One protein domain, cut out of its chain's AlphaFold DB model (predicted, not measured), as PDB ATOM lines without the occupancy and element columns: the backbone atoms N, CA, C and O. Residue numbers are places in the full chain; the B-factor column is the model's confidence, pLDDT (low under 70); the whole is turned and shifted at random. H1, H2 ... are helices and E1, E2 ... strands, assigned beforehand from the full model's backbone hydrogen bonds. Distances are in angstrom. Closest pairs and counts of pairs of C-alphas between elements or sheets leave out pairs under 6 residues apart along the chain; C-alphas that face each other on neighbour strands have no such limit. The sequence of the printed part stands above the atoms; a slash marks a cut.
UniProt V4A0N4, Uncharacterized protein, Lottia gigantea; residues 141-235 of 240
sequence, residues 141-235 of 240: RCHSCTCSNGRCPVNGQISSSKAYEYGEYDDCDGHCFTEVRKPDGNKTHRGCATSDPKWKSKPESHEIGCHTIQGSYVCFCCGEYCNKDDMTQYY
ATOM      1  N   ARG A 141      28.702 -54.742   6.624       83.94
ATOM      2  CA  ARG A 141      28.544 -54.220   7.981       83.94
ATOM      3  C   ARG A 141      28.287 -52.731   7.918       83.94
ATOM      4  O   ARG A 141      29.119 -52.007   7.382       83.94
ATOM      5  N   CYS A 142      27.175 -52.273   8.467       84.00
ATOM      6  CA  CYS A 142      26.896 -50.849   8.630       84.00
ATOM      7  C   CYS A 142      26.994 -50.466  10.106       84.00
ATOM      8  O   CYS A 142      26.746 -51.292  10.982       84.00
ATOM      9  N   HIS A 143      27.315 -49.204  10.389       83.88
ATOM     10  CA  HIS A 143      27.058 -48.666  11.721       83.88
ATOM     11  C   HIS A 143      25.550 -48.617  11.942       83.88
ATOM     12  O   HIS A 143      24.837 -48.006  11.142       83.88
ATOM     13  N   SER A 144      25.089 -49.229  13.023       84.00
ATOM     14  CA  SER A 144      23.723 -49.116  13.510       84.00
ATOM     15  C   SER A 144      23.773 -48.254  14.767       84.00
ATOM     16  O   SER A 144      24.666 -48.435  15.580       84.00
ATOM     17  N   CYS A 145      22.939 -47.221  14.874       79.00
ATOM     18  CA  CYS A 145      22.760 -46.493  16.134       79.00
ATOM     19  C   CYS A 145      21.565 -45.556  16.081       79.00
ATOM     20  O   CYS A 145      21.230 -44.993  15.036       79.00
ATOM     21  N   THR A 146      20.959 -45.315  17.243       75.62
ATOM     22  CA  THR A 146      19.904 -44.310  17.418       75.62
ATOM     23  C   THR A 146      20.273 -43.314  18.517       75.62
ATOM     24  O   THR A 146      20.855 -43.659  19.545       75.62
ATOM     25  N   CYS A 147      19.930 -42.035  18.325       66.62
ATOM     26  CA  CYS A 147      20.189 -40.974  19.310       66.62
ATOM     27  C   CYS A 147      19.425 -41.090  20.641       66.62
ATOM     28  O   CYS A 147      19.580 -40.213  21.489       66.62
ATOM     29  N   SER A 148      18.619 -42.133  20.861       57.69
ATOM     30  CA  SER A 148      17.807 -42.310  22.075       57.69
ATOM     31  C   SER A 148      18.630 -42.296  23.372       57.69
ATOM     32  O   SER A 148      18.095 -41.908  24.403       57.69
ATOM     33  N   ASN A 149      19.933 -42.607  23.311       52.19
ATOM     34  CA  ASN A 149      20.827 -42.653  24.477       52.19
ATOM     35  C   ASN A 149      22.072 -41.743  24.374       52.19
ATOM     36  O   ASN A 149      23.049 -41.960  25.088       52.19
ATOM     37  N   GLY A 150      22.098 -40.768  23.452       58.09
ATOM     38  CA  GLY A 150      23.272 -39.895  23.244       58.09
ATOM     39  C   GLY A 150      24.494 -40.594  22.621       58.09
ATOM     40  O   GLY A 150      25.595 -40.052  22.639       58.09
ATOM     41  N   ARG A 151      24.310 -41.801  22.068       65.50
ATOM     42  CA  ARG A 151      25.387 -42.669  21.550       65.50
ATOM     43  C   ARG A 151      25.592 -42.608  20.033       65.50
ATOM     44  O   ARG A 151      26.442 -43.316  19.510       65.50
ATOM     45  N   CYS A 152      24.853 -41.755  19.324       72.56
ATOM     46  CA  CYS A 152      24.895 -41.662  17.861       72.56
ATOM     47  C   CYS A 152      25.158 -40.211  17.421       72.56
ATOM     48  O   CYS A 152      24.242 -39.532  16.966       72.56
ATOM     49  N   PRO A 153      26.376 -39.677  17.618       71.00
ATOM     50  CA  PRO A 153      26.644 -38.278  17.317       71.00
ATOM     51  C   PRO A 153      26.512 -37.989  15.813       71.00
ATOM     52  O   PRO A 153      26.842 -38.812  14.952       71.00
ATOM     53  N   VAL A 154      26.034 -36.782  15.505       68.00
ATOM     54  CA  VAL A 154      26.016 -36.231  14.138       68.00
ATOM     55  C   VAL A 154      27.451 -35.929  13.686       68.00
ATOM     56  O   VAL A 154      27.799 -36.119  12.523       68.00
ATOM     57  N   ASN A 155      28.247 -35.443  14.641       62.00
ATOM     58  CA  ASN A 155      29.613 -34.970  14.530       62.00
ATOM     59  C   ASN A 155      30.630 -36.065  14.847       62.00
ATOM     60  O   ASN A 155      30.576 -36.709  15.896       62.00
ATOM     61  N   GLY A 156      31.621 -36.189  13.969       54.91
ATOM     62  CA  GLY A 156      32.776 -37.052  14.153       54.91
ATOM     63  C   GLY A 156      32.719 -38.361  13.373       54.91
ATOM     64  O   GLY A 156      31.675 -38.994  13.215       54.91
ATOM     65  N   GLN A 157      33.904 -38.792  12.940       56.09
ATOM     66  CA  GLN A 157      34.154 -40.185  12.597       56.09
ATOM     67  C   GLN A 157      33.865 -41.023  13.841       56.09
ATOM     68  O   GLN A 157      34.620 -40.973  14.817       56.09
ATOM     69  N   ILE A 158      32.785 -41.804  13.817       57.91
ATOM     70  CA  ILE A 158      32.642 -42.897  14.776       57.91
ATOM     71  C   ILE A 158      33.848 -43.797  14.512       57.91
ATOM     72  O   ILE A 158      33.964 -44.380  13.432       57.91
ATOM     73  N   SER A 159      34.812 -43.831  15.439       54.09
ATOM     74  CA  SER A 159      35.980 -44.687  15.253       54.09
ATOM     75  C   SER A 159      35.481 -46.118  15.086       54.09
ATOM     76  O   SER A 159      34.553 -46.544  15.776       54.09
ATOM     77  N   SER A 160      36.074 -46.871  14.163       55.47
ATOM     78  CA  SER A 160      35.696 -48.270  13.938       55.47
ATOM     79  C   SER A 160      35.727 -49.067  15.246       55.47
ATOM     80  O   SER A 160      34.824 -49.853  15.500       55.47
ATOM     81  N   SER A 161      36.683 -48.777  16.136       52.81
ATOM     82  CA  SER A 161      36.751 -49.331  17.494       52.81
ATOM     83  C   SER A 161      35.510 -49.051  18.350       52.81
ATOM     84  O   SER A 161      35.054 -49.947  19.051       52.81
ATOM     85  N   LYS A 162      34.919 -47.855  18.251       53.44
ATOM     86  CA  LYS A 162      33.683 -47.497  18.958       53.44
ATOM     87  C   LYS A 162      32.448 -48.149  18.341       53.44
ATOM     88  O   LYS A 162      31.515 -48.454  19.069       53.44
ATOM     89  N   ALA A 163      32.451 -48.430  17.035       53.78
ATOM     90  CA  ALA A 163      31.422 -49.265  16.398       53.78
ATOM     91  C   ALA A 163      31.316 -50.638  17.074       53.78
ATOM     92  O   ALA A 163      30.223 -51.110  17.373       53.78
ATOM     93  N   TYR A 164      32.476 -51.253  17.321       52.50
ATOM     94  CA  TYR A 164      32.579 -52.545  17.992       52.50
ATOM     95  C   TYR A 164      32.244 -52.445  19.482       52.50
ATOM     96  O   TYR A 164      31.562 -53.318  20.007       52.50
ATOM     97  N   GLU A 165      32.686 -51.380  20.154       51.22
ATOM     98  CA  GLU A 165      32.451 -51.156  21.587       51.22
ATOM     99  C   GLU A 165      30.974 -50.892  21.915       51.22
ATOM    100  O   GLU A 165      30.487 -51.339  22.951       51.22
ATOM    101  N   TYR A 166      30.240 -50.218  21.023       54.34
ATOM    102  CA  TYR A 166      28.798 -50.016  21.177       54.34
ATOM    103  C   TYR A 166      27.958 -51.218  20.728       54.34
ATOM    104  O   TYR A 166      26.761 -51.222  20.987       54.34
ATOM    105  N   GLY A 167      28.563 -52.246  20.118       49.56
ATOM    106  CA  GLY A 167      27.890 -53.502  19.770       49.56
ATOM    107  C   GLY A 167      26.793 -53.388  18.705       49.56
ATOM    108  O   GLY A 167      26.063 -54.348  18.491       49.56
ATOM    109  N   GLU A 168      26.665 -52.243  18.036       61.31
ATOM    110  CA  GLU A 168      25.585 -51.964  17.088       61.31
ATOM    111  C   GLU A 168      26.152 -51.911  15.661       61.31
ATOM    112  O   GLU A 168      26.319 -50.856  15.046       61.31
ATOM    113  N   TYR A 169      26.507 -53.073  15.119       67.06
ATOM    114  CA  TYR A 169      26.671 -53.224  13.678       67.06
ATOM    115  C   TYR A 169      25.696 -54.277  13.185       67.06
ATOM    116  O   TYR A 169      25.542 -55.329  13.799       67.06
ATOM    117  N   ASP A 170      25.069 -53.981  12.058       67.56
ATOM    118  CA  ASP A 170      24.166 -54.906  11.400       67.56
ATOM    119  C   ASP A 170      24.821 -55.390  10.109       67.56
ATOM    120  O   ASP A 170      25.425 -54.613   9.359       67.56
ATOM    121  N   ASP A 171      24.715 -56.693   9.878       78.69
ATOM    122  CA  ASP A 171      25.032 -57.332   8.611       78.69
ATOM    123  C   ASP A 171      23.860 -57.068   7.648       78.69
ATOM    124  O   ASP A 171      22.744 -57.553   7.829       78.69
ATOM    125  N   CYS A 172      24.107 -56.245   6.634       75.06
ATOM    126  CA  CYS A 172      23.109 -55.718   5.717       75.06
ATOM    127  C   CYS A 172      23.245 -56.343   4.331       75.06
ATOM    128  O   CYS A 172      24.304 -56.260   3.704       75.06
ATOM    129  N   ASP A 173      22.143 -56.844   3.785       78.12
ATOM    130  CA  ASP A 173      22.015 -57.022   2.339       78.12
ATOM    131  C   ASP A 173      21.535 -55.699   1.741       78.12
ATOM    132  O   ASP A 173      20.338 -55.427   1.725       78.12
ATOM    133  N   GLY A 174      22.456 -54.828   1.316       83.12
ATOM    134  CA  GLY A 174      22.126 -53.573   0.630       83.12
ATOM    135  C   GLY A 174      22.916 -52.356   1.111       83.12
ATOM    136  O   GLY A 174      24.083 -52.459   1.486       83.12
ATOM    137  N   HIS A 175      22.276 -51.188   1.047       87.50
ATOM    138  CA  HIS A 175      22.879 -49.902   1.397       87.50
ATOM    139  C   HIS A 175      22.908 -49.682   2.914       87.50
ATOM    140  O   HIS A 175      21.950 -50.006   3.623       87.50
ATOM    141  N   CYS A 176      23.970 -49.041   3.401       88.12
ATOM    142  CA  CYS A 176      23.936 -48.390   4.706       88.12
ATOM    143  C   CYS A 176      23.232 -47.041   4.572       88.12
ATOM    144  O   CYS A 176      23.333 -46.402   3.522       88.12
ATOM    145  N   PHE A 177      22.595 -46.564   5.640       89.81
ATOM    146  CA  PHE A 177      22.065 -45.204   5.679       89.81
ATOM    147  C   PHE A 177      22.517 -44.420   6.912       89.81
ATOM    148  O   PHE A 177      22.913 -44.982   7.937       89.81
ATOM    149  N   THR A 178      22.451 -43.095   6.796       88.94
ATOM    150  CA  THR A 178      22.444 -42.146   7.914       88.94
ATOM    151  C   THR A 178      21.319 -41.147   7.698       88.94
ATOM    152  O   THR A 178      21.310 -40.438   6.698       88.94
ATOM    153  N   GLU A 179      20.377 -41.079   8.629       88.06
ATOM    154  CA  GLU A 179      19.303 -40.096   8.682       88.06
ATOM    155  C   GLU A 179      19.582 -39.082   9.796       88.06
ATOM    156  O   GLU A 179      19.832 -39.448  10.941       88.06
ATOM    157  N   VAL A 180      19.459 -37.800   9.471       84.81
ATOM    158  CA  VAL A 180      19.419 -36.678  10.409       84.81
ATOM    159  C   VAL A 180      18.013 -36.082  10.345       84.81
ATOM    160  O   VAL A 180      17.619 -35.483   9.338       84.81
ATOM    161  N   ARG A 181      17.221 -36.282  11.405       79.81
ATOM    162  CA  ARG A 181      15.822 -35.824  11.444       79.81
ATOM    163  C   ARG A 181      15.736 -34.321  11.706       79.81
ATOM    164  O   ARG A 181      16.334 -33.815  12.653       79.81
ATOM    165  N   LYS A 182      14.927 -33.616  10.910       74.31
ATOM    166  CA  LYS A 182      14.485 -32.241  11.209       74.31
ATOM    167  C   LYS A 182      13.140 -32.257  11.952       74.31
ATOM    168  O   LYS A 182      12.376 -33.201  11.760       74.31
ATOM    169  N   PRO A 183      12.819 -31.226  12.757       61.59
ATOM    170  CA  PRO A 183      13.624 -30.036  13.068       61.59
ATOM    171  C   PRO A 183      14.707 -30.285  14.124       61.59
ATOM    172  O   PRO A 183      15.584 -29.447  14.287       61.59
ATOM    173  N   ASP A 184      14.654 -31.436  14.797       61.91
ATOM    174  CA  ASP A 184      15.433 -31.700  16.004       61.91
ATOM    175  C   ASP A 184      16.942 -31.673  15.790       61.91
ATOM    176  O   ASP A 184      17.638 -31.453  16.774       61.91
ATOM    177  N   GLY A 185      17.429 -31.890  14.556       59.03
ATOM    178  CA  GLY A 185      18.828 -31.807  14.118       59.03
ATOM    179  C   GLY A 185      19.713 -32.858  14.784       59.03
ATOM    180  O   GLY A 185      20.345 -33.668  14.127       59.03
ATOM    181  N   ASN A 186      19.717 -32.881  16.108       62.25
ATOM    182  CA  ASN A 186      20.460 -33.693  17.059       62.25
ATOM    183  C   ASN A 186      20.157 -35.179  17.041       62.25
ATOM    184  O   ASN A 186      20.786 -35.926  17.786       62.25
ATOM    185  N   LYS A 187      19.180 -35.621  16.253       73.75
ATOM    186  CA  LYS A 187      18.796 -37.026  16.190       73.75
ATOM    187  C   LYS A 187      19.325 -37.628  14.902       73.75
ATOM    188  O   LYS A 187      18.718 -37.471  13.841       73.75
ATOM    189  N   THR A 188      20.448 -38.326  15.031       79.69
ATOM    190  CA  THR A 188      20.985 -39.194  13.992       79.69
ATOM    191  C   THR A 188      20.475 -40.616  14.191       79.69
ATOM    192  O   THR A 188      20.347 -41.108  15.316       79.69
ATOM    193  N   HIS A 189      20.156 -41.259  13.079       85.81
ATOM    194  CA  HIS A 189      19.831 -42.670  12.991       85.81
ATOM    195  C   HIS A 189      20.697 -43.280  11.894       85.81
ATOM    196  O   HIS A 189      20.690 -42.793  10.765       85.81
ATOM    197  N   ARG A 190      21.468 -44.309  12.223       87.12
ATOM    198  CA  ARG A 190      22.315 -45.042  11.280       87.12
ATOM    199  C   ARG A 190      21.896 -46.508  11.290       87.12
ATOM    200  O   ARG A 190      21.483 -46.993  12.338       87.12
ATOM    201  N   GLY A 191      21.998 -47.192  10.154       88.56
ATOM    202  CA  GLY A 191      21.711 -48.626  10.077       88.56
ATOM    203  C   GLY A 191      21.706 -49.177   8.653       88.56
ATOM    204  O   GLY A 191      22.177 -48.524   7.715       88.56
ATOM    205  N   CYS A 192      21.151 -50.381   8.492       89.00
ATOM    206  CA  CYS A 192      20.873 -50.983   7.187       89.00
ATOM    207  C   CYS A 192      19.573 -50.443   6.590       89.00
ATOM    208  O   CYS A 192      18.520 -50.517   7.228       89.00
ATOM    209  N   ALA A 193      19.592 -50.029   5.324       88.38
ATOM    210  CA  ALA A 193      18.371 -49.605   4.639       88.38
ATOM    211  C   ALA A 193      17.365 -50.762   4.459       88.38
ATOM    212  O   ALA A 193      16.160 -50.542   4.404       88.38
ATOM    213  N   THR A 194      17.844 -52.005   4.384       84.38
ATOM    214  CA  THR A 194      17.000 -53.197   4.210       84.38
ATOM    215  C   THR A 194      16.441 -53.773   5.509       84.38
ATOM    216  O   THR A 194      15.424 -54.472   5.462       84.38
ATOM    217  N   SER A 195      17.040 -53.445   6.655       82.75
ATOM    218  CA  SER A 195      16.552 -53.859   7.981       82.75
ATOM    219  C   SER A 195      15.628 -52.818   8.612       82.75
ATOM    220  O   SER A 195      14.748 -53.176   9.392       82.75
ATOM    221  N   ASP A 196      15.775 -51.539   8.256       86.38
ATOM    222  CA  ASP A 196      14.909 -50.472   8.754       86.38
ATOM    223  C   ASP A 196      13.525 -50.507   8.063       86.38
ATOM    224  O   ASP A 196      13.452 -50.372   6.837       86.38
ATOM    225  N   PRO A 197      12.402 -50.628   8.802       86.06
ATOM    226  CA  PRO A 197      11.055 -50.672   8.220       86.06
ATOM    227  C   PRO A 197      10.696 -49.472   7.325       86.06
ATOM    228  O   PRO A 197       9.958 -49.619   6.343       86.06
ATOM    229  N   LYS A 198      11.223 -48.279   7.639       86.56
ATOM    230  CA  LYS A 198      10.994 -47.041   6.881       86.56
ATOM    231  C   LYS A 198      11.641 -47.106   5.504       86.56
ATOM    232  O   LYS A 198      11.045 -46.640   4.535       86.56
ATOM    233  N   TRP A 199      12.848 -47.660   5.427       86.81
ATOM    234  CA  TRP A 199      13.630 -47.706   4.193       86.81
ATOM    235  C   TRP A 199      13.362 -48.979   3.393       86.81
ATOM    236  O   TRP A 199      13.300 -48.916   2.167       86.81
ATOM    237  N   LYS A 200      13.077 -50.101   4.059       83.94
ATOM    238  CA  LYS A 200      12.742 -51.387   3.431       83.94
ATOM    239  C   LYS A 200      11.541 -51.299   2.487       83.94
ATOM    240  O   LYS A 200      11.515 -51.976   1.466       83.94
ATOM    241  N   SER A 201      10.558 -50.463   2.815       80.19
ATOM    242  CA  SER A 201       9.350 -50.257   2.001       80.19
ATOM    243  C   SER A 201       9.542 -49.310   0.808       80.19
ATOM    244  O   SER A 201       8.608 -49.143   0.030       80.19
ATOM    245  N   LYS A 202      10.724 -48.693   0.659       78.38
ATOM    246  CA  LYS A 202      11.031 -47.689  -0.378       78.38
ATOM    247  C   LYS A 202      12.391 -47.942  -1.045       78.38
ATOM    248  O   LYS A 202      13.266 -47.072  -0.977       78.38
ATOM    249  N   PRO A 203      12.622 -49.119  -1.646       66.81
ATOM    250  CA  PRO A 203      13.907 -49.459  -2.258       66.81
ATOM    251  C   PRO A 203      14.321 -48.487  -3.374       66.81
ATOM    252  O   PRO A 203      15.506 -48.220  -3.549       66.81
ATOM    253  N   GLU A 204      13.361 -47.889  -4.084       69.94
ATOM    254  CA  GLU A 204      13.602 -46.873  -5.113       69.94
ATOM    255  C   GLU A 204      14.202 -45.571  -4.563       69.94
ATOM    256  O   GLU A 204      14.774 -44.793  -5.318       69.94
ATOM    257  N   SER A 205      14.095 -45.338  -3.251       69.06
ATOM    258  CA  SER A 205      14.685 -44.169  -2.591       69.06
ATOM    259  C   SER A 205      16.135 -44.380  -2.152       69.06
ATOM    260  O   SER A 205      16.744 -43.446  -1.637       69.06
ATOM    261  N   HIS A 206      16.697 -45.582  -2.346       77.12
ATOM    262  CA  HIS A 206      18.072 -45.921  -1.951       77.12
ATOM    263  C   HIS A 206      19.083 -45.516  -3.029       77.12
ATOM    264  O   HIS A 206      19.978 -46.284  -3.381       77.12
ATOM    265  N   GLU A 207      18.924 -44.321  -3.591       81.62
ATOM    266  CA  GLU A 207      19.947 -43.757  -4.463       81.62
ATOM    267  C   GLU A 207      21.175 -43.416  -3.611       81.62
ATOM    268  O   GLU A 207      21.068 -42.789  -2.555       81.62
ATOM    269  N   ILE A 208      22.346 -43.899  -4.034       84.38
ATOM    270  CA  ILE A 208      23.606 -43.625  -3.339       84.38
ATOM    271  C   ILE A 208      23.873 -42.127  -3.400       84.38
ATOM    272  O   ILE A 208      23.854 -41.521  -4.468       84.38
ATOM    273  N   GLY A 209      24.214 -41.558  -2.252       83.44
ATOM    274  CA  GLY A 209      24.342 -40.123  -2.092       83.44
ATOM    275  C   GLY A 209      23.395 -39.613  -1.025       83.44
ATOM    276  O   GLY A 209      22.833 -40.376  -0.239       83.44
ATOM    277  N   CYS A 210      23.285 -38.294  -0.950       83.38
ATOM    278  CA  CYS A 210      22.593 -37.614   0.125       83.38
ATOM    279  C   CYS A 210      21.400 -36.817  -0.395       83.38
ATOM    280  O   CYS A 210      21.531 -35.973  -1.280       83.38
ATOM    281  N   HIS A 211      20.238 -37.057   0.201       85.56
ATOM    282  CA  HIS A 211      18.947 -36.563  -0.249       85.56
ATOM    283  C   HIS A 211      18.151 -35.988   0.922       85.56
ATOM    284  O   HIS A 211      18.351 -36.337   2.085       85.56
ATOM    285  N   THR A 212      17.199 -35.105   0.619       85.25
ATOM    286  CA  THR A 212      16.208 -34.662   1.606       85.25
ATOM    287  C   THR A 212      14.917 -35.441   1.397       85.25
ATOM    288  O   THR A 212      14.246 -35.262   0.383       85.25
ATOM    289  N   ILE A 213      14.549 -36.288   2.359       84.50
ATOM    290  CA  ILE A 213      13.359 -37.144   2.290       84.50
ATOM    291  C   ILE A 213      12.441 -36.790   3.456       84.50
ATOM    292  O   ILE A 213      12.812 -36.945   4.616       84.50
ATOM    293  N   GLN A 214      11.230 -36.311   3.150       83.56
ATOM    294  CA  GLN A 214      10.229 -35.914   4.157       83.56
ATOM    295  C   GLN A 214      10.771 -34.903   5.190       83.56
ATOM    296  O   GLN A 214      10.405 -34.930   6.360       83.56
ATOM    297  N   GLY A 215      11.674 -34.017   4.758       81.94
ATOM    298  CA  GLY A 215      12.304 -33.008   5.613       81.94
ATOM    299  C   GLY A 215      13.532 -33.492   6.393       81.94
ATOM    300  O   GLY A 215      14.303 -32.649   6.846       81.94
ATOM    301  N   SER A 216      13.771 -34.800   6.495       84.44
ATOM    302  CA  SER A 216      15.025 -35.351   7.022       84.44
ATOM    303  C   SER A 216      16.130 -35.306   5.972       84.44
ATOM    304  O   SER A 216      15.863 -35.459   4.779       84.44
ATOM    305  N   TYR A 217      17.375 -35.158   6.418       86.25
ATOM    306  CA  TYR A 217      18.545 -35.336   5.565       86.25
ATOM    307  C   TYR A 217      19.021 -36.786   5.660       86.25
ATOM    308  O   TYR A 217      19.250 -37.275   6.763       86.25
ATOM    309  N   VAL A 218      19.123 -37.488   4.538       88.19
ATOM    310  CA  VAL A 218      19.381 -38.931   4.500       88.19
ATOM    311  C   VAL A 218      20.470 -39.215   3.487       88.19
ATOM    312  O   VAL A 218      20.336 -38.817   2.337       88.19
ATOM    313  N   CYS A 219      21.527 -39.912   3.892       88.00
ATOM    314  CA  CYS A 219      22.539 -40.412   2.971       88.00
ATOM    315  C   CYS A 219      22.511 -41.927   2.906       88.00
ATOM    316  O   CYS A 219      22.525 -42.573   3.954       88.00
ATOM    317  N   PHE A 220      22.550 -42.466   1.693       89.44
ATOM    318  CA  PHE A 220      22.807 -43.873   1.430       89.44
ATOM    319  C   PHE A 220      24.220 -44.048   0.886       89.44
ATOM    320  O   PHE A 220      24.707 -43.237   0.098       89.44
ATOM    321  N   CYS A 221      24.887 -45.118   1.300       86.81
ATOM    322  CA  CYS A 221      26.223 -45.443   0.820       86.81
ATOM    323  C   CYS A 221      26.408 -46.955   0.659       86.81
ATOM    324  O   CYS A 221      25.682 -47.761   1.248       86.81
ATOM    325  N   CYS A 222      27.407 -47.326  -0.143       86.31
ATOM    326  CA  CYS A 222      27.849 -48.705  -0.323       86.31
ATOM    327  C   CYS A 222      29.234 -48.909   0.295       86.31
ATOM    328  O   CYS A 222      30.130 -48.085   0.118       86.31
ATOM    329  N   GLY A 223      29.429 -50.055   0.944       82.12
ATOM    330  CA  GLY A 223      30.705 -50.450   1.540       82.12
ATOM    331  C   GLY A 223      30.582 -50.727   3.033       82.12
ATOM    332  O   GLY A 223      29.613 -50.339   3.675       82.12
ATOM    333  N   GLU A 224      31.564 -51.432   3.583       83.69
ATOM    334  CA  GLU A 224      31.605 -51.699   5.020       83.69
ATOM    335  C   GLU A 224      31.867 -50.402   5.787       83.69
ATOM    336  O   GLU A 224      32.806 -49.662   5.488       83.69
ATOM    337  N   TYR A 225      31.014 -50.129   6.771       80.69
ATOM    338  CA  TYR A 225      31.055 -48.961   7.643       80.69
ATOM    339  C   TYR A 225      31.082 -47.631   6.876       80.69
ATOM    340  O   TYR A 225      31.599 -46.636   7.380       80.69
ATOM    341  N   CYS A 226      30.533 -47.588   5.655       84.25
ATOM    342  CA  CYS A 226      30.538 -46.373   4.836       84.25
ATOM    343  C   CYS A 226      29.721 -45.242   5.479       84.25
ATOM    344  O   CYS A 226      29.999 -44.069   5.266       84.25
ATOM    345  N   ASN A 227      28.744 -45.580   6.323       85.00
ATOM    346  CA  ASN A 227      27.902 -44.623   7.029       85.00
ATOM    347  C   ASN A 227      28.536 -44.120   8.340       85.00
ATOM    348  O   ASN A 227      27.818 -43.689   9.240       85.00
ATOM    349  N   LYS A 228      29.866 -44.185   8.476       78.81
ATOM    350  CA  LYS A 228      30.620 -43.624   9.613       78.81
ATOM    351  C   LYS A 228      30.919 -42.132   9.475       78.81
ATOM    352  O   LYS A 228      31.326 -41.510  10.455       78.81
ATOM    353  N   ASP A 229      30.765 -41.593   8.268       69.94
ATOM    354  CA  ASP A 229      31.203 -40.241   7.944       69.94
ATOM    355  C   ASP A 229      30.421 -39.175   8.722       69.94
ATOM    356  O   ASP A 229      29.327 -39.408   9.253       69.94
ATOM    357  N   ASP A 230      31.056 -38.011   8.840       68.25
ATOM    358  CA  ASP A 230      30.543 -36.859   9.567       68.25
ATOM    359  C   ASP A 230      29.448 -36.161   8.748       68.25
ATOM    360  O   ASP A 230      29.643 -35.793   7.589       68.25
ATOM    361  N   MET A 231      28.289 -35.967   9.373       67.25
ATOM    362  CA  MET A 231      27.101 -35.385   8.749       67.25
ATOM    363  C   MET A 231      26.834 -33.946   9.206       67.25
ATOM    364  O   MET A 231      25.799 -33.367   8.872       67.25
ATOM    365  N   THR A 232      27.765 -33.343   9.949       63.28
ATOM    366  CA  THR A 232      27.663 -31.974  10.487       63.28
ATOM    367  C   THR A 232      27.457 -30.904   9.440       63.28
ATOM    368  O   THR A 232      26.767 -29.930   9.711       63.28
ATOM    369  N   GLN A 233      27.996 -31.067   8.233       59.50
ATOM    370  CA  GLN A 233      27.789 -30.092   7.158       59.50
ATOM    371  C   GLN A 233      26.313 -29.954   6.745       59.50
ATOM    372  O   GLN A 233      25.909 -28.938   6.188       59.50
ATOM    373  N   TYR A 234      25.492 -30.958   7.058       59.00
ATOM    374  CA  TYR A 234      24.052 -30.963   6.796       59.00
ATOM    375  C   TYR A 234      23.229 -30.493   7.998       59.00
ATOM    376  O   TYR A 234      21.994 -30.513   7.987       59.00
ATOM    377  N   TYR A 235      23.934 -30.017   9.019       57.84
ATOM    378  CA  TYR A 235      23.409 -29.443  10.232       57.84
ATOM    379  C   TYR A 235      23.427 -27.913  10.126       57.84
ATOM    380  O   TYR A 235      24.486 -27.294  10.055       57.84
TER     381      TYR A 235
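What this domain is: This is residues 141 to 235 of the 240 residues of an uncharacterized protein of Lottia gigantea (UniProt V4A0N4). A strongly twisted sheet of four antiparallel strands, in the order E4 E3 E6 E5, makes the main body, and a small pair of strands, E1 and E2, sits by the ends of E3 and E4 where Cys 176 and Cys 192 lie. Two short helices stand off the sheet, H1 and H2, far from each other, and long unnamed stretches fill much of the rest. The printed part has 95 residues, with 38 in named elements, under half; along the chain these run E1 H1 E2 E3 E4 H2 E5 E6, and the class is mixed, helices and strands. It is compact, with a radius of gyration of the C-alphas of 12.0 A, and rounded, spanning 33 by 30 by 20 A.

Where its parts are: E1 is residues 141 to 143 and begins at C-alpha 141, (28.544, -54.220, 7.981). After residues 144 to 159 comes H1, residues 160 to 165, 8.8 A long. E2 is residues 169 to 172. E3, residues 176 to 180, measures 13.8 A, and E4, residues 188 to 192, 13.6 A. H2 is residues 197 to 200. E5 is residues 209 to 213, 12.2 A long, and E6 is residues 216 to 221, 16.3 A long, ending at C-alpha 221, (26.223, -45.443, 0.820).

How they stand to each other: In the sheet of four, E3 and E4 form a hairpin at 162 degrees, with N 179 and O 189 2.8 A apart, within hydrogen-bond range. E3 and E6 are antiparallel at 161 degrees, with N 180 and O 217 at 2.8 A. E5 and E6 form a hairpin at 153 degrees, with N 211 and O 218 at 2.8 A. E4 and E5 are the edge strands. Residues 145 to 146 pair antiparallel with residues 189 to 190 of E4. E1 and E2 are antiparallel at 133 degrees, with N 142 and O 170 at 3.1 A. The closest C-alphas of E1 and E4, those of His 143 and Gly 191, are 5.6 A apart; those of E2 and E4, Cys 172 and Cys 192, are 5.4 A apart. E2 and E3 meet only through their link. H1 and H2 are apart, and neither is on the sheet of four. In H1 every O i to N i+4 pair is within hydrogen-bond range; H2 is too short for such a pair.

The domain as a whole: The two C-alphas farthest apart, those of Glu 165 and Glu 204, are 33.0 A apart. The printed part has no cut. The link from E1 to H1 is long, with 16 residues, and residues 222 to 235 hold no named element. The mean pLDDT of the printed part is 74.5; residues 147 to 151, 154 to 170, 183 to 186, 203 to 205 and 229 to 235 are under 70.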